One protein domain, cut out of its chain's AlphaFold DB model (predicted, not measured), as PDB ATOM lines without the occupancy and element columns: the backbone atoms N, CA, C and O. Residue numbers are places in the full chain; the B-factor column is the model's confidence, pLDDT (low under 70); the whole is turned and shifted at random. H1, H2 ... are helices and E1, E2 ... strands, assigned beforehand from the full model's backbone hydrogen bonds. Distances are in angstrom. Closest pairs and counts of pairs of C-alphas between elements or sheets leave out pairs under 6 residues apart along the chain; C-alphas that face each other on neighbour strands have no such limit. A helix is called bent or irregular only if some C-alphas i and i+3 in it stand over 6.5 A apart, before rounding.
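What this domain is: This is residues 6 to 146 of the 146 residues of an uncharacterized protein of Nostoc sp. NIES-2111 (UniProt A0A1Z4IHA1). Look first for a small wall of three parallel strands, E1, E3 and E2, at one side of a flat domain; H3 and H4 pack on it, crossing each other steeply. The long helix H1 lies beyond them, away from the sheet, and packs on the first turns of both, while short H2 sits on the far side of H1. The printed part has 141 residues with three named strands and four named helices, in the order E1 E2 H1 H2 H3 E3 H4, mostly helix. It is compact, with a radius of gyration of the C-alphas of 15.2 A and spans of 44 by 41 by 22 A.

How they stand to each other: Start at E1, residues 6 to 9, an edge strand parallel to E3, residues 109 to 114; N 8 and O 112 are 2.9 A apart, within hydrogen-bond range. On the other side of E3 find the edge strand E2, residues 19 to 23, also parallel, with N 22 and O 111 at 2.8 A. H1, residues 39 to 62, is not on this sheet. H2, residues 72 to 76, is close to H1 but not clearly touching it, the closest C-alphas, of Ala 48 and Trp 74, being 7.0 A apart. H3, residues 90 to 105, touches H1 with residues 90 to 94 alone, about perpendicular at 87 degrees; the closest C-alphas, of Asn 56 and Ala 90, are 4.4 A apart. E2, then H1 H2 H3, then E3 form a strand-helix-strand unit, two parallel neighbour strands with helices between. H4, residues 126 to 145, is on the sheet at a height of 11.1 A and runs along the strands, at 11 degrees to E3 on the local plane. H3 and H4 make two layers with the sheet E1 E3 E2, that is, helices on one face of a sheet. They touch at a steep tilt of 64 degrees, closest at the C-alphas of Val 101 and Tyr 138, 5.7 A. H4 touches H1 with residues 126 to 130 alone, at a shallow tilt of 34 degrees, only just short of steep; the closest C-alphas, of Cys 46 and His 126, are 5.1 A apart. In H2, H3 and H4 every O i to N i+4 pair is within hydrogen-bond range, in H1 18 of 20.

Where its parts are: Find C-alpha 6 at (-17.394, -64.449, 76.010), where E1 begins. H1 runs 35.6 A from C-alpha 39 at (-12.685, -84.276, 66.475); it is irregular, but only just, with C-alphas 40 and 43 7.0 A apart. H3 is 22.6 A long and E3 16.4 A. H4 runs 29.5 A to C-alpha 145 at (-2.956, -47.480, 85.318).

The domain as a whole: The C-alphas farthest apart, of Asp 38 and Ala 146, are 45.8 A apart. The printed part has no cut; the links E2 to H1, H2 to H3 and E3 to H4 are long. Look for pLDDT under 70 at residues 13 to 15, 121 and 145 to 146.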
ATOM      1  N   THR A   6     -16.894 -63.068  76.104       93.56
ATOM      2  CA  THR A   6     -17.394 -64.449  76.010       93.56
ATOM      3  C   THR A   6     -17.166 -65.048  74.622       93.56
ATOM      4  O   THR A   6     -16.860 -64.327  73.672       93.56
ATOM      5  N   VAL A   7     -17.301 -66.370  74.506       92.81
ATOM      6  CA  VAL A   7     -17.177 -67.133  73.255       92.81
ATOM      7  C   VAL A   7     -18.502 -67.838  72.974       92.81
ATOM      8  O   VAL A   7     -19.079 -68.459  73.866       92.81
ATOM      9  N   THR A   8     -18.979 -67.776  71.733       91.00
ATOM     10  CA  THR A   8     -20.240 -68.408  71.314       91.00
ATOM     11  C   THR A   8     -20.085 -69.078  69.949       91.00
ATOM     12  O   THR A   8     -19.280 -68.649  69.115       91.00
ATOM     13  N   SER A   9     -20.848 -70.153  69.727       88.94
ATOM     14  CA  SER A   9     -20.952 -70.785  68.412       88.94
ATOM     15  C   SER A   9     -21.571 -69.835  67.394       88.94
ATOM     16  O   SER A   9     -22.484 -69.077  67.711       88.94
ATOM     17  N   GLN A  10     -21.112 -69.901  66.144       84.50
ATOM     18  CA  GLN A  10     -21.774 -69.206  65.039       84.50
ATOM     19  C   GLN A  10     -23.215 -69.702  64.816       84.50
ATOM     20  O   GLN A  10     -24.046 -68.922  64.358       84.50
ATOM     21  N   GLY A  11     -23.511 -70.968  65.137       78.50
ATOM     22  CA  GLY A  11     -24.866 -71.522  65.028       78.50
ATOM     23  C   GLY A  11     -25.847 -70.940  66.048       78.50
ATOM     24  O   GLY A  11     -27.040 -70.870  65.772       78.50
ATOM     25  N   ASP A  12     -25.332 -70.443  67.174       75.12
ATOM     26  CA  ASP A  12     -26.114 -69.965  68.315       75.12
ATOM     27  C   ASP A  12     -26.097 -68.434  68.393       75.12
ATOM     28  O   ASP A  12     -25.771 -67.868  69.433       75.12
ATOM     29  N   PHE A  13     -26.383 -67.743  67.283       67.25
ATOM     30  CA  PHE A  13     -26.331 -66.276  67.219       67.25
ATOM     31  C   PHE A  13     -27.367 -65.651  68.178       67.25
ATOM     32  O   PHE A  13     -28.566 -65.694  67.882       67.25
ATOM     33  N   PRO A  14     -26.965 -65.051  69.316       67.31
ATOM     34  CA  PRO A  14     -27.931 -64.535  70.276       67.31
ATOM     35  C   PRO A  14     -28.488 -63.199  69.780       67.31
ATOM     36  O   PRO A  14     -27.764 -62.385  69.205       67.31
ATOM     37  N   VAL A  15     -29.778 -62.960  70.026       68.75
ATOM     38  CA  VAL A  15     -30.486 -61.729  69.614       68.75
ATOM     39  C   VAL A  15     -30.259 -60.576  70.607       68.75
ATOM     40  O   VAL A  15     -30.698 -59.449  70.369       68.75
ATOM     41  N   ASP A  16     -29.577 -60.826  71.731       72.44
ATOM     42  CA  ASP A  16     -29.296 -59.774  72.704       72.44
ATOM     43  C   ASP A  16     -28.369 -58.689  72.125       72.44
ATOM     44  O   ASP A  16     -27.453 -58.939  71.342       72.44
ATOM     45  N   ARG A  17     -28.657 -57.434  72.490       78.38
ATOM     46  CA  ARG A  17     -27.874 -56.252  72.085       78.38
ATOM     47  C   ARG A  17     -26.801 -55.879  73.106       78.38
ATOM     48  O   ARG A  17     -26.170 -54.837  72.976       78.38
ATOM     49  N   GLU A  18     -26.640 -56.697  74.141       88.94
ATOM     50  CA  GLU A  18     -25.718 -56.436  75.241       88.94
ATOM     51  C   GLU A  18     -24.253 -56.557  74.799       88.94
ATOM     52  O   GLU A  18     -23.394 -55.837  75.305       88.94
ATOM     53  N   TYR A  19     -23.972 -57.435  73.832       92.12
ATOM     54  CA  TYR A  19     -22.620 -57.722  73.369       92.12
ATOM     55  C   TYR A  19     -22.341 -57.161  71.974       92.12
ATOM     56  O   TYR A  19     -23.143 -57.280  71.044       92.12
ATOM     57  N   ILE A  20     -21.126 -56.649  71.791       93.50
ATOM     58  CA  ILE A  20     -20.536 -56.413  70.477       93.50
ATOM     59  C   ILE A  20     -20.062 -57.757  69.926       93.50
ATOM     60  O   ILE A  20     -19.111 -58.364  70.422       93.50
ATOM     61  N   ASN A  21     -20.742 -58.213  68.881       93.12
ATOM     62  CA  ASN A  21     -20.486 -59.485  68.220       93.12
ATOM     63  C   ASN A  21     -19.296 -59.369  67.248       93.12
ATOM     64  O   ASN A  21     -19.378 -58.667  66.239       93.12
ATOM     65  N   ILE A  22     -18.201 -60.085  67.520       94.50
ATOM     66  CA  ILE A  22     -16.982 -60.096  66.698       94.50
ATOM     67  C   ILE A  22     -16.711 -61.507  66.174       94.50
ATOM     68  O   ILE A  22     -16.463 -62.430  66.945       94.50
ATOM     69  N   ARG A  23     -16.693 -61.678  64.848       93.94
ATOM     70  CA  ARG A  23     -16.334 -62.959  64.223       93.94
ATOM     71  C   ARG A  23     -14.827 -63.218  64.289       93.94
ATOM     72  O   ARG A  23     -14.016 -62.367  63.915       93.94
ATOM     73  N   VAL A  24     -14.468 -64.423  64.719       94.88
ATOM     74  CA  VAL A  24     -13.085 -64.927  64.802       94.88
ATOM     75  C   VAL A  24     -12.883 -66.241  64.034       94.88
ATOM     76  O   VAL A  24     -11.872 -66.912  64.206       94.88
ATOM     77  N   ASP A  25     -13.845 -66.617  63.190       91.00
ATOM     78  CA  ASP A  25     -13.756 -67.763  62.272       91.00
ATOM     79  C   ASP A  25     -12.885 -67.466  61.029       91.00
ATOM     80  O   ASP A  25     -12.167 -66.469  61.002       91.00
ATOM     81  N   GLY A  26     -12.940 -68.322  59.998       88.06
ATOM     82  CA  GLY A  26     -12.127 -68.245  58.769       88.06
ATOM     83  C   GLY A  26     -12.191 -66.928  57.979       88.06
ATOM     84  O   GLY A  26     -11.375 -66.712  57.087       88.06
ATOM     85  N   VAL A  27     -13.117 -66.012  58.287       87.75
ATOM     86  CA  VAL A  27     -13.113 -64.657  57.697       87.75
ATOM     87  C   VAL A  27     -12.272 -63.648  58.488       87.75
ATOM     88  O   VAL A  27     -12.059 -62.527  58.024       87.75
ATOM     89  N   SER A  28     -11.800 -64.006  59.677       93.44
ATOM     90  CA  SER A  28     -11.059 -63.130  60.584       93.44
ATOM     91  C   SER A  28      -9.553 -63.291  60.424       93.44
ATOM     92  O   SER A  28      -9.074 -64.347  60.035       93.44
ATOM     93  N   ILE A  29      -8.782 -62.265  60.785       95.94
ATOM     94  CA  ILE A  29      -7.325 -62.416  60.912       95.94
ATOM     95  C   ILE A  29      -6.938 -63.273  62.127       95.94
ATOM     96  O   ILE A  29      -5.826 -63.777  62.201       95.94
ATOM     97  N   LEU A  30      -7.856 -63.418  63.089       96.81
ATOM     98  CA  LEU A  30      -7.685 -64.277  64.259       96.81
ATOM     99  C   LEU A  30      -8.202 -65.703  63.996       96.81
ATOM    100  O   LEU A  30      -8.350 -66.477  64.941       96.81
ATOM    101  N   SER A  31      -8.505 -66.049  62.738       95.06
ATOM    102  CA  SER A  31      -8.914 -67.398  62.345       95.06
ATOM    103  C   SER A  31      -7.868 -68.435  62.745       95.06
ATOM    104  O   SER A  31      -6.670 -68.158  62.671       95.06
ATOM    105  N   ASN A  32      -8.306 -69.647  63.076       94.44
ATOM    106  CA  ASN A  32      -7.398 -70.766  63.292       94.44
ATOM    107  C   ASN A  32      -6.599 -71.087  62.005       94.44
ATOM    108  O   ASN A  32      -7.231 -71.303  60.969       94.44
ATOM    109  N   PRO A  33      -5.247 -71.130  62.031       95.62
ATOM    110  CA  PRO A  33      -4.467 -71.601  60.893       95.62
ATOM    111  C   PRO A  33      -4.605 -73.102  60.660       95.62
ATOM    112  O   PRO A  33      -4.282 -73.556  59.570       95.62
ATOM    113  N   PHE A  34      -5.034 -73.874  61.659       94.94
ATOM    114  CA  PHE A  34      -5.025 -75.333  61.616       94.94
ATOM    115  C   PHE A  34      -6.432 -75.886  61.384       94.94
ATOM    116  O   PHE A  34      -7.383 -75.475  62.052       94.94
ATOM    117  N   ASP A  35      -6.562 -76.833  60.457       89.25
ATOM    118  CA  ASP A  35      -7.822 -77.544  60.236       89.25
ATOM    119  C   ASP A  35      -8.079 -78.587  61.335       89.25
ATOM    120  O   ASP A  35      -7.164 -79.160  61.931       89.25
ATOM    121  N   PHE A  36      -9.362 -78.863  61.574       83.88
ATOM    122  CA  PHE A  36      -9.797 -80.014  62.357       83.88
ATOM    123  C   PHE A  36     -10.082 -81.152  61.383       83.88
ATOM    124  O   PHE A  36     -11.158 -81.207  60.788       83.88
ATOM    125  N   THR A  37      -9.098 -82.019  61.155       73.06
ATOM    126  CA  THR A  37      -9.276 -83.186  60.278       73.06
ATOM    127  C   THR A  37     -10.314 -84.146  60.842       73.06
ATOM    128  O   THR A  37     -11.061 -84.767  60.090       73.06
ATOM    129  N   ASP A  38     -10.384 -84.220  62.167       77.38
ATOM    130  CA  ASP A  38     -11.364 -84.968  62.935       77.38
ATOM    131  C   ASP A  38     -11.481 -84.357  64.345       77.38
ATOM    132  O   ASP A  38     -10.684 -83.511  64.756       77.38
ATOM    133  N   GLU A  39     -12.485 -84.780  65.111       79.62
ATOM    134  CA  GLU A  39     -12.685 -84.276  66.475       79.62
ATOM    135  C   GLU A  39     -11.529 -84.631  67.424       79.62
ATOM    136  O   GLU A  39     -11.278 -83.900  68.379       79.62
ATOM    137  N   SER A  40     -10.769 -85.697  67.147       80.19
ATOM    138  CA  SER A  40      -9.604 -86.072  67.959       80.19
ATOM    139  C   SER A  40      -8.402 -85.145  67.733       80.19
ATOM    140  O   SER A  40      -7.546 -85.011  68.610       80.19
ATOM    141  N   SER A  41      -8.349 -84.439  66.596       85.94
ATOM    142  CA  SER A  41      -7.303 -83.461  66.278       85.94
ATOM    143  C   SER A  41      -7.589 -82.063  66.839       85.94
ATOM    144  O   SER A  41      -6.703 -81.203  66.820       85.94
ATOM    145  N   ARG A  42      -8.806 -81.818  67.344       89.75
ATOM    146  CA  ARG A  42      -9.272 -80.505  67.813       89.75
ATOM    147  C   ARG A  42      -8.407 -79.932  68.924       89.75
ATOM    148  O   ARG A  42      -7.985 -78.779  68.832       89.75
ATOM    149  N   ASP A  43      -8.133 -80.722  69.956       91.12
ATOM    150  CA  ASP A  43      -7.365 -80.260  71.113       91.12
ATOM    151  C   ASP A  43      -5.943 -79.881  70.701       91.12
ATOM    152  O   ASP A  43      -5.475 -78.790  71.026       91.12
ATOM    153  N   ARG A  44      -5.316 -80.717  69.863       92.44
ATOM    154  CA  ARG A  44      -3.997 -80.445  69.281       92.44
ATOM    155  C   ARG A  44      -3.987 -79.165  68.448       92.44
ATOM    156  O   ARG A  44      -3.057 -78.373  68.562       92.44
ATOM    157  N   ALA A  45      -5.009 -78.947  67.624       93.88
ATOM    158  CA  ALA A  45      -5.135 -77.732  66.824       93.88
ATOM    159  C   ALA A  45      -5.372 -76.485  67.700       93.88
ATOM    160  O   ALA A  45      -4.833 -75.420  67.408       93.88
ATOM    161  N   CYS A  46      -6.124 -76.608  68.799       94.88
ATOM    162  CA  CYS A  46      -6.323 -75.520  69.762       94.88
ATOM    163  C   CYS A  46      -5.041 -75.194  70.547       94.88
ATOM    164  O   CYS A  46      -4.768 -74.018  70.799       94.88
ATOM    165  N   ASP A  47      -4.245 -76.204  70.904       95.44
ATOM    166  CA  ASP A  47      -2.936 -76.024  71.542       95.44
ATOM    167  C   ASP A  47      -1.944 -75.349  70.590       95.44
ATOM    168  O   ASP A  47      -1.318 -74.349  70.950       95.44
ATOM    169  N   ALA A  48      -1.873 -75.824  69.345       96.81
ATOM    170  CA  ALA A  48      -1.062 -75.205  68.303       96.81
ATOM    171  C   ALA A  48      -1.493 -73.759  68.031       96.81
ATOM    172  O   ALA A  48      -0.646 -72.880  67.881       96.81
ATOM    173  N   TYR A  49      -2.799 -73.474  68.030       97.56
ATOM    174  CA  TYR A  49      -3.304 -72.109  67.899       97.56
ATOM    175  C   TYR A  49      -2.850 -71.212  69.052       97.56
ATOM    176  O   TYR A  49      -2.429 -70.080  68.818       97.56
ATOM    177  N   ALA A  50      -2.935 -71.696  70.294       97.69
ATOM    178  CA  ALA A  50      -2.487 -70.935  71.456       97.69
ATOM    179  C   ALA A  50      -0.993 -70.593  71.345       97.69
ATOM    180  O   ALA A  50      -0.600 -69.451  71.590       97.69
ATOM    181  N   GLU A  51      -0.177 -71.558  70.921       97.94
ATOM    182  CA  GLU A  51       1.249 -71.351  70.686       97.94
ATOM    183  C   GLU A  51       1.509 -70.352  69.547       97.94
ATOM    184  O   GLU A  51       2.278 -69.403  69.717       97.94
ATOM    185  N   TRP A  52       0.822 -70.507  68.413       98.00
ATOM    186  CA  TRP A  52       0.905 -69.583  67.281       98.00
ATOM    187  C   TRP A  52       0.536 -68.151  67.683       98.00
ATOM    188  O   TRP A  52       1.239 -67.205  67.321       98.00
ATOM    189  N   LEU A  53      -0.518 -67.974  68.483       98.00
ATOM    190  CA  LEU A  53      -0.952 -66.663  68.963       98.00
ATOM    191  C   LEU A  53       0.120 -65.994  69.842       98.00
ATOM    192  O   LEU A  53       0.373 -64.797  69.699       98.00
ATOM    193  N   ILE A  54       0.783 -66.767  70.710       97.56
ATOM    194  CA  ILE A  54       1.892 -66.282  71.547       97.56
ATOM    195  C   ILE A  54       3.078 -65.852  70.679       97.56
ATOM    196  O   ILE A  54       3.615 -64.764  70.891       97.56
ATOM    197  N   LEU A  55       3.458 -66.658  69.684       97.25
ATOM    198  CA  LEU A  55       4.555 -66.315  68.776       97.25
ATOM    199  C   LEU A  55       4.259 -65.032  67.989       97.25
ATOM    200  O   LEU A  55       5.141 -64.188  67.865       97.25
ATOM    201  N   ASN A  56       3.020 -64.828  67.525       97.94
ATOM    202  CA  ASN A  56       2.634 -63.576  66.863       97.94
ATOM    203  C   ASN A  56       2.791 -62.367  67.795       97.94
ATOM    204  O   ASN A  56       3.342 -61.347  67.386       97.94
ATOM    205  N   LEU A  57       2.359 -62.478  69.054       96.44
ATOM    206  CA  LEU A  57       2.536 -61.406  70.037       96.44
ATOM    207  C   LEU A  57       4.019 -61.109  70.301       96.44
ATOM    208  O   LEU A  57       4.404 -59.945  70.348       96.44
ATOM    209  N   GLN A  58       4.854 -62.140  70.447       96.06
ATOM    210  CA  GLN A  58       6.295 -61.979  70.668       96.06
ATOM    211  C   GLN A  58       6.986 -61.333  69.465       96.06
ATOM    212  O   GLN A  58       7.714 -60.359  69.632       96.06
ATOM    213  N   MET A  59       6.714 -61.823  68.254       96.06
ATOM    214  CA  MET A  59       7.295 -61.273  67.028       96.06
ATOM    215  C   MET A  59       6.883 -59.819  66.805       96.06
ATOM    216  O   MET A  59       7.726 -58.997  66.462       96.06
ATOM    217  N   ALA A  60       5.623 -59.464  67.066       95.31
ATOM    218  CA  ALA A  60       5.160 -58.084  66.933       95.31
ATOM    219  C   ALA A  60       5.813 -57.108  67.931       95.31
ATOM    220  O   ALA A  60       5.773 -55.902  67.696       95.31
ATOM    221  N   LEU A  61       6.380 -57.601  69.038       92.38
ATOM    222  CA  LEU A  61       7.116 -56.777  70.004       92.38
ATOM    223  C   LEU A  61       8.564 -56.521  69.577       92.38
ATOM    224  O   LEU A  61       9.122 -55.494  69.954       92.38
ATOM    225  N   THR A  62       9.176 -57.447  68.839       92.81
ATOM    226  CA  THR A  62      10.615 -57.411  68.535       92.81
ATOM    227  C   THR A  62      10.932 -57.072  67.084       92.81
ATOM    228  O   THR A  62      12.053 -56.670  66.793       92.81
ATOM    229  N   ALA A  63       9.997 -57.284  66.157       91.12
ATOM    230  CA  ALA A  63      10.251 -57.111  64.735       91.12
ATOM    231  C   ALA A  63      10.202 -55.632  64.324       91.12
ATOM    232  O   ALA A  63       9.203 -54.946  64.538       91.12
ATOM    233  N   GLU A  64      11.263 -55.175  63.660       90.44
ATOM    234  CA  GLU A  64      11.355 -53.829  63.073       90.44
ATOM    235  C   GLU A  64      10.516 -53.680  61.791       90.44
ATOM    236  O   GLU A  64      10.220 -52.571  61.351       90.44
ATOM    237  N   VAL A  65      10.114 -54.805  61.191       93.88
ATOM    238  CA  VAL A  65       9.328 -54.878  59.953       93.88
ATOM    239  C   VAL A  65       8.122 -55.798  60.127       93.88
ATOM    240  O   VAL A  65       8.061 -56.596  61.062       93.88
ATOM    241  N   PHE A  66       7.155 -55.707  59.213       93.25
ATOM    242  CA  PHE A  66       6.027 -56.636  59.168       93.25
ATOM    243  C   PHE A  66       6.520 -58.059  58.880       93.25
ATOM    244  O   PHE A  66       7.246 -58.281  57.914       93.25
ATOM    245  N   VAL A  67       6.141 -59.016  59.731       95.56
ATOM    246  CA  VAL A  67       6.629 -60.405  59.658       95.56
ATOM    247  C   VAL A  67       5.489 -61.403  59.762       95.56
ATOM    248  O   VAL A  67       4.544 -61.202  60.522       95.56
ATOM    249  N   HIS A  68       5.595 -62.505  59.027       96.69
ATOM    250  CA  HIS A  68       4.713 -63.657  59.184       96.69
ATOM    251  C   HIS A  68       5.312 -64.644  60.180       96.69
ATOM    252  O   HIS A  68       6.529 -64.829  60.218       96.69
ATOM    253  N   VAL A  69       4.458 -65.309  60.959       96.75
ATOM    254  CA  VAL A  69       4.890 -66.446  61.778       96.75
ATOM    255  C   VAL A  69       4.883 -67.710  60.907       96.75
ATOM    256  O   VAL A  69       3.800 -68.113  60.475       96.75
ATOM    257  N   PRO A  70       6.052 -68.335  60.655       96.19
ATOM    258  CA  PRO A  70       6.147 -69.584  59.899       96.19
ATOM    259  C   PRO A  70       5.322 -70.705  60.542       96.19
ATOM    260  O   PRO A  70       5.302 -70.837  61.768       96.19
ATOM    261  N   LEU A  71       4.648 -71.523  59.725       97.00
ATOM    262  CA  LEU A  71       3.809 -72.634  60.203       97.00
ATOM    263  C   LEU A  71       4.479 -74.013  60.092       97.00
ATOM    264  O   LEU A  71       3.908 -75.006  60.558       97.00
ATOM    265  N   GLU A  72       5.688 -74.089  59.525       96.38
ATOM    266  CA  GLU A  72       6.377 -75.339  59.182       96.38
ATOM    267  C   GLU A  72       6.525 -76.261  60.394       96.38
ATOM    268  O   GLU A  72       6.361 -77.474  60.278       96.38
ATOM    269  N   LYS A  73       6.756 -75.686  61.580       95.75
ATOM    270  CA  LYS A  73       6.833 -76.429  62.844       95.75
ATOM    271  C   LYS A  73       5.609 -77.326  63.063       95.75
ATOM    272  O   LYS A  73       5.764 -78.502  63.381       95.75
ATOM    273  N   TRP A  74       4.406 -76.775  62.934       95.81
ATOM    274  CA  TRP A  74       3.164 -77.505  63.201       95.81
ATOM    275  C   TRP A  74       2.789 -78.426  62.037       95.81
ATOM    276  O   TRP A  74       2.259 -79.514  62.265       95.81
ATOM    277  N   GLN A  75       3.142 -78.054  60.803       94.50
ATOM    278  CA  GLN A  75       2.989 -78.934  59.639       94.50
ATOM    279  C   GLN A  75       3.836 -80.206  59.775       94.50
ATOM    280  O   GLN A  75       3.334 -81.303  59.538       94.50
ATOM    281  N   LEU A  76       5.085 -80.087  60.243       93.94
ATOM    282  CA  LEU A  76       5.958 -81.232  60.539       93.94
ATOM    283  C   LEU A  76       5.408 -82.138  61.655       93.94
ATOM    284  O   LEU A  76       5.753 -83.314  61.718       93.94
ATOM    285  N   GLN A  77       4.525 -81.618  62.512       92.25
ATOM    286  CA  GLN A  77       3.799 -82.391  63.529       92.25
ATOM    287  C   GLN A  77       2.503 -83.026  62.988       92.25
ATOM    288  O   GLN A  77       1.741 -83.636  63.746       92.25
ATOM    289  N   GLY A  78       2.237 -82.887  61.689       91.94
ATOM    290  CA  GLY A  78       1.081 -83.464  61.009       91.94
ATOM    291  C   GLY A  78      -0.195 -82.627  61.090       91.94
ATOM    292  O   GLY A  78      -1.265 -83.159  60.806       91.94
ATOM    293  N   LEU A  79      -0.125 -81.349  61.485       93.44
ATOM    294  CA  LEU A  79      -1.280 -80.451  61.406       93.44
ATOM    295  C   LEU A  79      -1.452 -79.924  59.978       93.44
ATOM    296  O   LEU A  79      -0.502 -79.447  59.356       93.44
ATOM    297  N   LEU A  80      -2.682 -79.986  59.469       93.88
ATOM    298  CA  LEU A  80      -3.030 -79.413  58.173       93.88
ATOM    299  C   LEU A  80      -3.333 -77.922  58.313       93.88
ATOM    300  O   LEU A  80      -3.963 -77.496  59.281       93.88
ATOM    301  N   ILE A  81      -2.899 -77.139  57.325       94.56
ATOM    302  CA  ILE A  81      -3.185 -75.706  57.275       94.56
ATOM    303  C   ILE A  81      -4.543 -75.487  56.628       94.56
ATOM    304  O   ILE A  81      -4.820 -76.011  55.550       94.56
ATOM    305  N   SER A  82      -5.365 -74.674  57.278       92.56
ATOM    306  CA  SER A  82      -6.693 -74.351  56.802       92.56
ATOM    307  C   SER A  82      -6.648 -73.594  55.487       92.56
ATOM    308  O   SER A  82      -5.953 -72.586  55.350       92.56
ATOM    309  N   LYS A  83      -7.498 -74.000  54.540       90.75
ATOM    310  CA  LYS A  83      -7.706 -73.275  53.271       90.75
ATOM    311  C   LYS A  83      -8.222 -71.843  53.458       90.75
ATOM    312  O   LYS A  83      -8.195 -71.051  52.522       90.75
ATOM    313  N   HIS A  84      -8.746 -71.530  54.644       89.25
ATOM    314  CA  HIS A  84      -9.248 -70.205  55.003       89.25
ATOM    315  C   HIS A  84      -8.215 -69.360  55.757       89.25
ATOM    316  O   HIS A  84      -8.507 -68.216  56.105       89.25
ATOM    317  N   PHE A  85      -7.019 -69.895  56.014       93.50
ATOM    318  CA  PHE A  85      -5.976 -69.158  56.706       93.50
ATOM    319  C   PHE A  85      -5.483 -67.986  55.856       93.50
ATOM    320  O   PHE A  85      -5.027 -68.148  54.727       93.50
ATOM    321  N   LYS A  86      -5.560 -66.783  56.427       93.69
ATOM    322  CA  LYS A  86      -5.216 -65.537  55.731       93.69
ATOM    323  C   LYS A  86      -3.729 -65.201  55.728       93.69
ATOM    324  O   LYS A  86      -3.357 -64.221  55.097       93.69
ATOM    325  N   ASN A  87      -2.913 -65.964  56.453       95.19
ATOM    326  CA  ASN A  87      -1.499 -65.670  56.664       95.19
ATOM    327  C   ASN A  87      -1.236 -64.204  57.073       95.19
ATOM    328  O   ASN A  87      -0.528 -63.489  56.366       95.19
ATOM    329  N   PRO A  88      -1.842 -63.718  58.176       97.12
ATOM    330  CA  PRO A  88      -1.643 -62.341  58.616       97.12
ATOM    331  C   PRO A  88      -0.189 -62.102  59.046       97.12
ATOM    332  O   PRO A  88       0.537 -63.046  59.379       97.12
ATOM    333  N   HIS A  89       0.228 -60.839  59.089       98.12
ATOM    334  CA  HIS A  89       1.456 -60.491  59.795       98.12
ATOM    335  C   HIS A  89       1.213 -60.504  61.310       98.12
ATOM    336  O   HIS A  89       0.103 -60.252  61.790       98.12
ATOM    337  N   ALA A  90       2.276 -60.716  62.077       97.81
ATOM    338  CA  ALA A  90       2.270 -60.676  63.537       97.81
ATOM    339  C   ALA A  90       1.702 -59.358  64.090       97.81
ATOM    340  O   ALA A  90       0.956 -59.337  65.079       97.81
ATOM    341  N   GLN A  91       2.009 -58.250  63.416       97.44
ATOM    342  CA  GLN A  91       1.507 -56.921  63.745       97.44
ATOM    343  C   GLN A  91      -0.006 -56.812  63.543       97.44
ATOM    344  O   GLN A  91      -0.670 -56.215  64.389       97.44
ATOM    345  N   ASP A  92      -0.561 -57.424  62.493       97.75
ATOM    346  CA  ASP A  92      -2.005 -57.416  62.233       97.75
ATOM    347  C   ASP A  92      -2.745 -58.154  63.354       97.75
ATOM    348  O   ASP A  92      -3.682 -57.615  63.952       97.75
ATOM    349  N   VAL A  93      -2.271 -59.359  63.702       98.12
ATOM    350  CA  VAL A  93      -2.805 -60.173  64.810       98.12
ATOM    351  C   VAL A  93      -2.793 -59.374  66.111       98.12
ATOM    352  O   VAL A  93      -3.818 -59.245  66.787       98.12
ATOM    353  N   THR A  94      -1.649 -58.768  66.433       97.19
ATOM    354  CA  THR A  94      -1.475 -57.965  67.648       97.19
ATOM    355  C   THR A  94      -2.361 -56.724  67.646       97.19
ATOM    356  O   THR A  94      -2.964 -56.397  68.671       97.19
ATOM    357  N   HIS A  95      -2.482 -56.035  66.512       97.31
ATOM    358  CA  HIS A  95      -3.365 -54.883  66.365       97.31
ATOM    359  C   HIS A  95      -4.820 -55.274  66.632       97.31
ATOM    360  O   HIS A  95      -5.507 -54.594  67.392       97.31
ATOM    361  N   LYS A  96      -5.284 -56.408  66.094       97.81
ATOM    362  CA  LYS A  96      -6.658 -56.862  66.326       97.81
ATOM    363  C   LYS A  96      -6.917 -57.258  67.775       97.81
ATOM    364  O   LYS A  96      -7.987 -56.946  68.287       97.81
ATOM    365  N   LEU A  97      -5.954 -57.885  68.451       98.19
ATOM    366  CA  LEU A  97      -6.060 -58.154  69.888       98.19
ATOM    367  C   LEU A  97      -6.133 -56.854  70.700       98.19
ATOM    368  O   LEU A  97      -6.968 -56.750  71.594       98.19
ATOM    369  N   LYS A  98      -5.324 -55.838  70.360       97.44
ATOM    370  CA  LYS A  98      -5.395 -54.510  70.994       97.44
ATOM    371  C   LYS A  98      -6.765 -53.860  70.791       97.44
ATOM    372  O   LYS A  98      -7.350 -53.439  71.776       97.44
ATOM    373  N   GLN A  99      -7.322 -53.901  69.577       97.81
ATOM    374  CA  GLN A  99      -8.681 -53.403  69.317       97.81
ATOM    375  C   GLN A  99      -9.733 -54.074  70.214       97.81
ATOM    376  O   GLN A  99     -10.656 -53.412  70.672       97.81
ATOM    377  N   LEU A 100      -9.616 -55.385  70.471       97.81
ATOM    378  CA  LEU A 100     -10.528 -56.079  71.387       97.81
ATOM    379  C   LEU A 100     -10.365 -55.591  72.830       97.81
ATOM    380  O   LEU A 100     -11.368 -55.401  73.510       97.81
ATOM    381  N   VAL A 101      -9.129 -55.366  73.285       97.31
ATOM    382  CA  VAL A 101      -8.850 -54.813  74.621       97.31
ATOM    383  C   VAL A 101      -9.405 -53.397  74.760       97.31
ATOM    384  O   VAL A 101     -10.041 -53.113  75.769       97.31
ATOM    385  N   ASP A 102      -9.235 -52.547  73.744       96.62
ATOM    386  CA  ASP A 102      -9.729 -51.166  73.757       96.62
ATOM    387  C   ASP A 102     -11.263 -51.132  73.943       96.62
ATOM    388  O   ASP A 102     -11.782 -50.310  74.693       96.62
ATOM    389  N   LEU A 103     -12.004 -52.081  73.347       96.62
ATOM    390  CA  LEU A 103     -13.448 -52.225  73.597       96.62
ATOM    391  C   LEU A 103     -13.754 -52.533  75.073       96.62
ATOM    392  O   LEU A 103     -14.684 -51.953  75.635       96.62
ATOM    393  N   LEU A 104     -12.971 -53.408  75.713       95.81
ATOM    394  CA  LEU A 104     -13.155 -53.733  77.134       95.81
ATOM    395  C   LEU A 104     -12.804 -52.546  78.046       95.81
ATOM    396  O   LEU A 104     -13.427 -52.368  79.093       95.81
ATOM    397  N   GLU A 105     -11.825 -51.723  77.665       94.62
ATOM    398  CA  GLU A 105     -11.450 -50.496  78.387       94.62
ATOM    399  C   GLU A 105     -12.542 -49.425  78.326       94.62
ATOM    400  O   GLU A 105     -12.743 -48.703  79.299       94.62
ATOM    401  N   LEU A 106     -13.323 -49.399  77.243       93.88
ATOM    402  CA  LEU A 106     -14.535 -48.581  77.131       93.88
ATOM    403  C   LEU A 106     -15.729 -49.139  77.931       93.88
ATOM    404  O   LEU A 106     -16.812 -48.555  77.903       93.88
ATOM    405  N   GLY A 107     -15.566 -50.271  78.627       93.56
ATOM    406  CA  GLY A 107     -16.636 -50.937  79.377       93.56
ATOM    407  C   GLY A 107     -17.626 -51.710  78.501       93.56
ATOM    408  O   GLY A 107     -18.682 -52.116  78.986       93.56
ATOM    409  N   LEU A 108     -17.308 -51.921  77.220       94.44
ATOM    410  CA  LEU A 108     -18.162 -52.657  76.292       94.44
ATOM    411  C   LEU A 108     -17.988 -54.164  76.496       94.44
ATOM    412  O   LEU A 108     -16.878 -54.658  76.706       94.44
ATOM    413  N   LYS A 109     -19.091 -54.909  76.389       95.19
ATOM    414  CA  LYS A 109     -19.071 -56.374  76.412       95.19
ATOM    415  C   LYS A 109     -18.849 -56.913  75.000       95.19
ATOM    416  O   LYS A 109     -19.496 -56.476  74.052       95.19
ATOM    417  N   VAL A 110     -17.943 -57.871  74.842       95.69
ATOM    418  CA  VAL A 110     -17.522 -58.456  73.562       95.69
ATOM    419  C   VAL A 110     -17.902 -59.933  73.503       95.69
ATOM    420  O   VAL A 110     -17.627 -60.704  74.421       95.69
ATOM    421  N   ARG A 111     -18.509 -60.361  72.398       94.56
ATOM    422  CA  ARG A 111     -18.799 -61.772  72.120       94.56
ATOM    423  C   ARG A 111     -17.993 -62.224  70.913       94.56
ATOM    424  O   ARG A 111     -18.207 -61.741  69.804       94.56
ATOM    425  N   LEU A 112     -17.076 -63.161  71.126       95.06
ATOM    426  CA  LEU A 112     -16.316 -63.804  70.061       95.06
ATOM    427  C   LEU A 112     -17.163 -64.911  69.436       95.06
ATOM    428  O   LEU A 112     -17.515 -65.887  70.097       95.06
ATOM    429  N   ILE A 113     -17.478 -64.759  68.156       93.06
ATOM    430  CA  ILE A 113     -18.292 -65.704  67.395       93.06
ATOM    431  C   ILE A 113     -17.378 -66.574  66.551       93.06
ATOM    432  O   ILE A 113     -16.603 -66.069  65.730       93.06
ATOM    433  N   CYS A 114     -17.484 -67.884  66.743       92.31
ATOM    434  CA  CYS A 114     -16.627 -68.839  66.070       92.31
ATOM    435  C   CYS A 114     -17.411 -70.034  65.527       92.31
ATOM    436  O   CYS A 114     -18.190 -70.651  66.252       92.31
ATOM    437  N   SER A 115     -17.152 -70.413  64.275       89.31
ATOM    438  CA  SER A 115     -17.689 -71.642  63.676       89.31
ATOM    439  C   SER A 115     -17.119 -72.912  64.315       89.31
ATOM    440  O   SER A 115     -17.769 -73.950  64.311       89.31
ATOM    441  N   CYS A 116     -15.915 -72.836  64.891       86.94
ATOM    442  CA  CYS A 116     -15.259 -73.956  65.559       86.94
ATOM    443  C   CYS A 116     -15.921 -74.327  66.892       86.94
ATOM    444  O   CYS A 116     -15.712 -75.440  67.374       86.94
ATOM    445  N   ARG A 117     -16.659 -73.400  67.516       88.44
ATOM    446  CA  ARG A 117     -17.303 -73.617  68.813       88.44
ATOM    447  C   ARG A 117     -18.572 -74.443  68.615       88.44
ATOM    448  O   ARG A 117     -19.434 -74.069  67.823       88.44
ATOM    449  N   GLN A 118     -18.682 -75.546  69.346       82.44
ATOM    450  CA  GLN A 118     -19.894 -76.362  69.398       82.44
ATOM    451  C   GLN A 118     -20.805 -75.906  70.557       82.44
ATOM    452  O   GLN A 118     -20.310 -75.235  71.470       82.44
ATOM    453  N   PRO A 119     -22.109 -76.256  70.544       75.50
ATOM    454  CA  PRO A 119     -23.035 -75.926  71.633       75.50
ATOM    455  C   PRO A 119     -22.614 -76.508  72.990       75.50
ATOM    456  O   PRO A 119     -22.879 -75.912  74.033       75.50
ATOM    457  N   ASP A 120     -21.918 -77.651  72.992       76.06
ATOM    458  CA  ASP A 120     -21.294 -78.177  74.204       76.06
ATOM    459  C   ASP A 120     -20.079 -77.317  74.586       76.06
ATOM    460  O   ASP A 120     -19.027 -77.351  73.944       76.06
ATOM    461  N   ALA A 121     -20.224 -76.560  75.675       67.44
ATOM    462  CA  ALA A 121     -19.191 -75.677  76.207       67.44
ATOM    463  C   ALA A 121     -17.898 -76.401  76.630       67.44
ATOM    464  O   ALA A 121     -16.884 -75.730  76.837       67.44
ATOM    465  N   LYS A 122     -17.911 -77.736  76.762       77.38
ATOM    466  CA  LYS A 122     -16.708 -78.536  77.045       77.38
ATOM    467  C   LYS A 122     -15.807 -78.710  75.824       77.38
ATOM    468  O   LYS A 122     -14.635 -79.042  75.985       77.38
ATOM    469  N   VAL A 123     -16.328 -78.483  74.619       83.56
ATOM    470  CA  VAL A 123     -15.563 -78.634  73.382       83.56
ATOM    471  C   VAL A 123     -14.671 -77.412  73.178       83.56
ATOM    472  O   VAL A 123     -15.146 -76.278  73.048       83.56
ATOM    473  N   ARG A 124     -13.355 -77.647  73.132       88.88
ATOM    474  CA  ARG A 124     -12.351 -76.589  72.978       88.88
ATOM    475  C   ARG A 124     -12.494 -75.854  71.646       88.88
ATOM    476  O   ARG A 124     -12.799 -76.437  70.598       88.88
ATOM    477  N   CYS A 125     -12.237 -74.551  71.687       92.44
ATOM    478  CA  CYS A 125     -12.238 -73.669  70.533       92.44
ATOM    479  C   CYS A 125     -10.997 -72.768  70.553       92.44
ATOM    480  O   CYS A 125     -10.556 -72.315  71.606       92.44
ATOM    481  N   HIS A 126     -10.461 -72.416  69.381       94.94
ATOM    482  CA  HIS A 126      -9.354 -71.456  69.303       94.94
ATOM    483  C   HIS A 126      -9.735 -70.077  69.863       94.94
ATOM    484  O   HIS A 126      -8.891 -69.359  70.396       94.94
ATOM    485  N   ALA A 127     -11.024 -69.725  69.799       95.62
ATOM    486  CA  ALA A 127     -11.550 -68.498  70.381       95.62
ATOM    487  C   ALA A 127     -11.379 -68.437  71.909       95.62
ATOM    488  O   ALA A 127     -11.300 -67.337  72.454       95.62
ATOM    489  N   ASP A 128     -11.247 -69.579  72.596       95.25
ATOM    490  CA  ASP A 128     -10.919 -69.612  74.026       95.25
ATOM    491  C   ASP A 128      -9.506 -69.055  74.278       95.25
ATOM    492  O   ASP A 128      -9.299 -68.277  75.210       95.25
ATOM    493  N   SER A 129      -8.545 -69.368  73.402       97.06
ATOM    494  CA  SER A 129      -7.185 -68.818  73.463       97.06
ATOM    495  C   SER A 129      -7.159 -67.316  73.172       97.06
ATOM    496  O   SER A 129      -6.432 -66.579  73.838       97.06
ATOM    497  N   ILE A 130      -7.990 -66.837  72.232       97.88
ATOM    498  CA  ILE A 130      -8.167 -65.393  71.980       97.88
ATOM    499  C   ILE A 130      -8.720 -64.712  73.231       97.88
ATOM    500  O   ILE A 130      -8.155 -63.717  73.684       97.88
ATOM    501  N   LYS A 131      -9.807 -65.254  73.798       97.19
ATOM    502  CA  LYS A 131     -10.431 -64.733  75.018       97.19
ATOM    503  C   LYS A 131      -9.398 -64.612  76.135       97.19
ATOM    504  O   LYS A 131      -9.244 -63.532  76.698       97.19
ATOM    505  N   LEU A 132      -8.647 -65.683  76.396       96.44
ATOM    506  CA  LEU A 132      -7.622 -65.701  77.436       96.44
ATOM    507  C   LEU A 132      -6.521 -64.657  77.191       96.44
ATOM    508  O   LEU A 132      -6.082 -63.997  78.134       96.44
ATOM    509  N   ALA A 133      -6.065 -64.496  75.944       97.19
ATOM    510  CA  ALA A 133      -5.063 -63.491  75.597       97.19
ATOM    511  C   ALA A 133      -5.584 -62.066  75.845       97.19
ATOM    512  O   ALA A 133      -4.900 -61.268  76.488       97.19
ATOM    513  N   VAL A 134      -6.811 -61.766  75.407       97.56
ATOM    514  CA  VAL A 134      -7.455 -60.459  75.610       97.56
ATOM    515  C   VAL A 134      -7.673 -60.173  77.098       97.56
ATOM    516  O   VAL A 134      -7.338 -59.080  77.551       97.56
ATOM    517  N   GLU A 135      -8.161 -61.146  77.877       96.94
ATOM    518  CA  GLU A 135      -8.339 -61.001  79.330       96.94
ATOM    519  C   GLU A 135      -7.014 -60.664  80.025       96.94
ATOM    520  O   GLU A 135      -6.947 -59.698  80.784       96.94
ATOM    521  N   LYS A 136      -5.934 -61.391  79.709       95.50
ATOM    522  CA  LYS A 136      -4.603 -61.121  80.277       95.50
ATOM    523  C   LYS A 136      -4.063 -59.747  79.880       95.50
ATOM    524  O   LYS A 136      -3.497 -59.045  80.716       95.50
ATOM    525  N   MET A 137      -4.223 -59.351  78.616       95.38
ATOM    526  CA  MET A 137      -3.798 -58.028  78.143       95.38
ATOM    527  C   MET A 137      -4.566 -56.905  78.854       95.38
ATOM    528  O   MET A 137      -3.949 -55.933  79.287       95.38
ATOM    529  N   TYR A 138      -5.881 -57.061  79.013       95.62
ATOM    530  CA  TYR A 138      -6.744 -56.113  79.719       95.62
ATOM    531  C   TYR A 138      -6.372 -55.982  81.203       95.62
ATOM    532  O   TYR A 138      -6.187 -54.871  81.703       95.62
ATOM    533  N   GLU A 139      -6.186 -57.104  81.904       94.19
ATOM    534  CA  GLU A 139      -5.759 -57.109  83.310       94.19
ATOM    535  C   GLU A 139      -4.401 -56.420  83.502       94.19
ATOM    536  O   GLU A 139      -4.240 -55.622  84.428       94.19
ATOM    537  N   ASN A 140      -3.440 -56.679  82.612       92.31
ATOM    538  CA  ASN A 140      -2.122 -56.047  82.666       92.31
ATOM    539  C   ASN A 140      -2.196 -54.529  82.459       92.31
ATOM    540  O   ASN A 140      -1.541 -53.790  83.192       92.31
ATOM    541  N   ARG A 141      -3.008 -54.042  81.510       91.25
ATOM    542  CA  ARG A 141      -3.192 -52.593  81.313       91.25
ATOM    543  C   ARG A 141      -3.812 -51.933  82.541       91.25
ATOM    544  O   ARG A 141      -3.304 -50.913  82.993       91.25
ATOM    545  N   ARG A 142      -4.832 -52.553  83.144       89.44
ATOM    546  CA  ARG A 142      -5.460 -52.031  84.369       89.44
ATOM    547  C   ARG A 142      -4.498 -51.936  85.549       89.44
ATOM    548  O   ARG A 142      -4.590 -50.977  86.303       89.44
ATOM    549  N   ARG A 143      -3.577 -52.895  85.702       88.31
ATOM    550  CA  ARG A 143      -2.543 -52.852  86.754       88.31
ATOM    551  C   ARG A 143      -1.500 -51.758  86.539       88.31
ATOM    552  O   ARG A 143      -0.918 -51.318  87.511       88.31
ATOM    553  N   ASN A 144      -1.267 -51.341  85.296       78.19
ATOM    554  CA  ASN A 144      -0.301 -50.288  84.969       78.19
ATOM    555  C   ASN A 144      -0.901 -48.871  85.033       78.19
ATOM    556  O   ASN A 144      -0.167 -47.899  84.885       78.19
ATOM    557  N   ILE A 145      -2.225 -48.755  85.190       69.75
ATOM    558  CA  ILE A 145      -2.956 -47.480  85.318       69.75
ATOM    559  C   ILE A 145      -3.334 -47.201  86.788       69.75
ATOM    560  O   ILE A 145      -3.562 -46.046  87.142       69.75
ATOM    561  N   ALA A 146      -3.418 -48.245  87.621       54.56
ATOM    562  CA  ALA A 146      -3.683 -48.167  89.060       54.56
ATOM    563  C   ALA A 146      -2.399 -47.920  89.862       54.56
ATOM    564  O   ALA A 146      -2.492 -47.193  90.876       54.56
TER     565      ALA A 146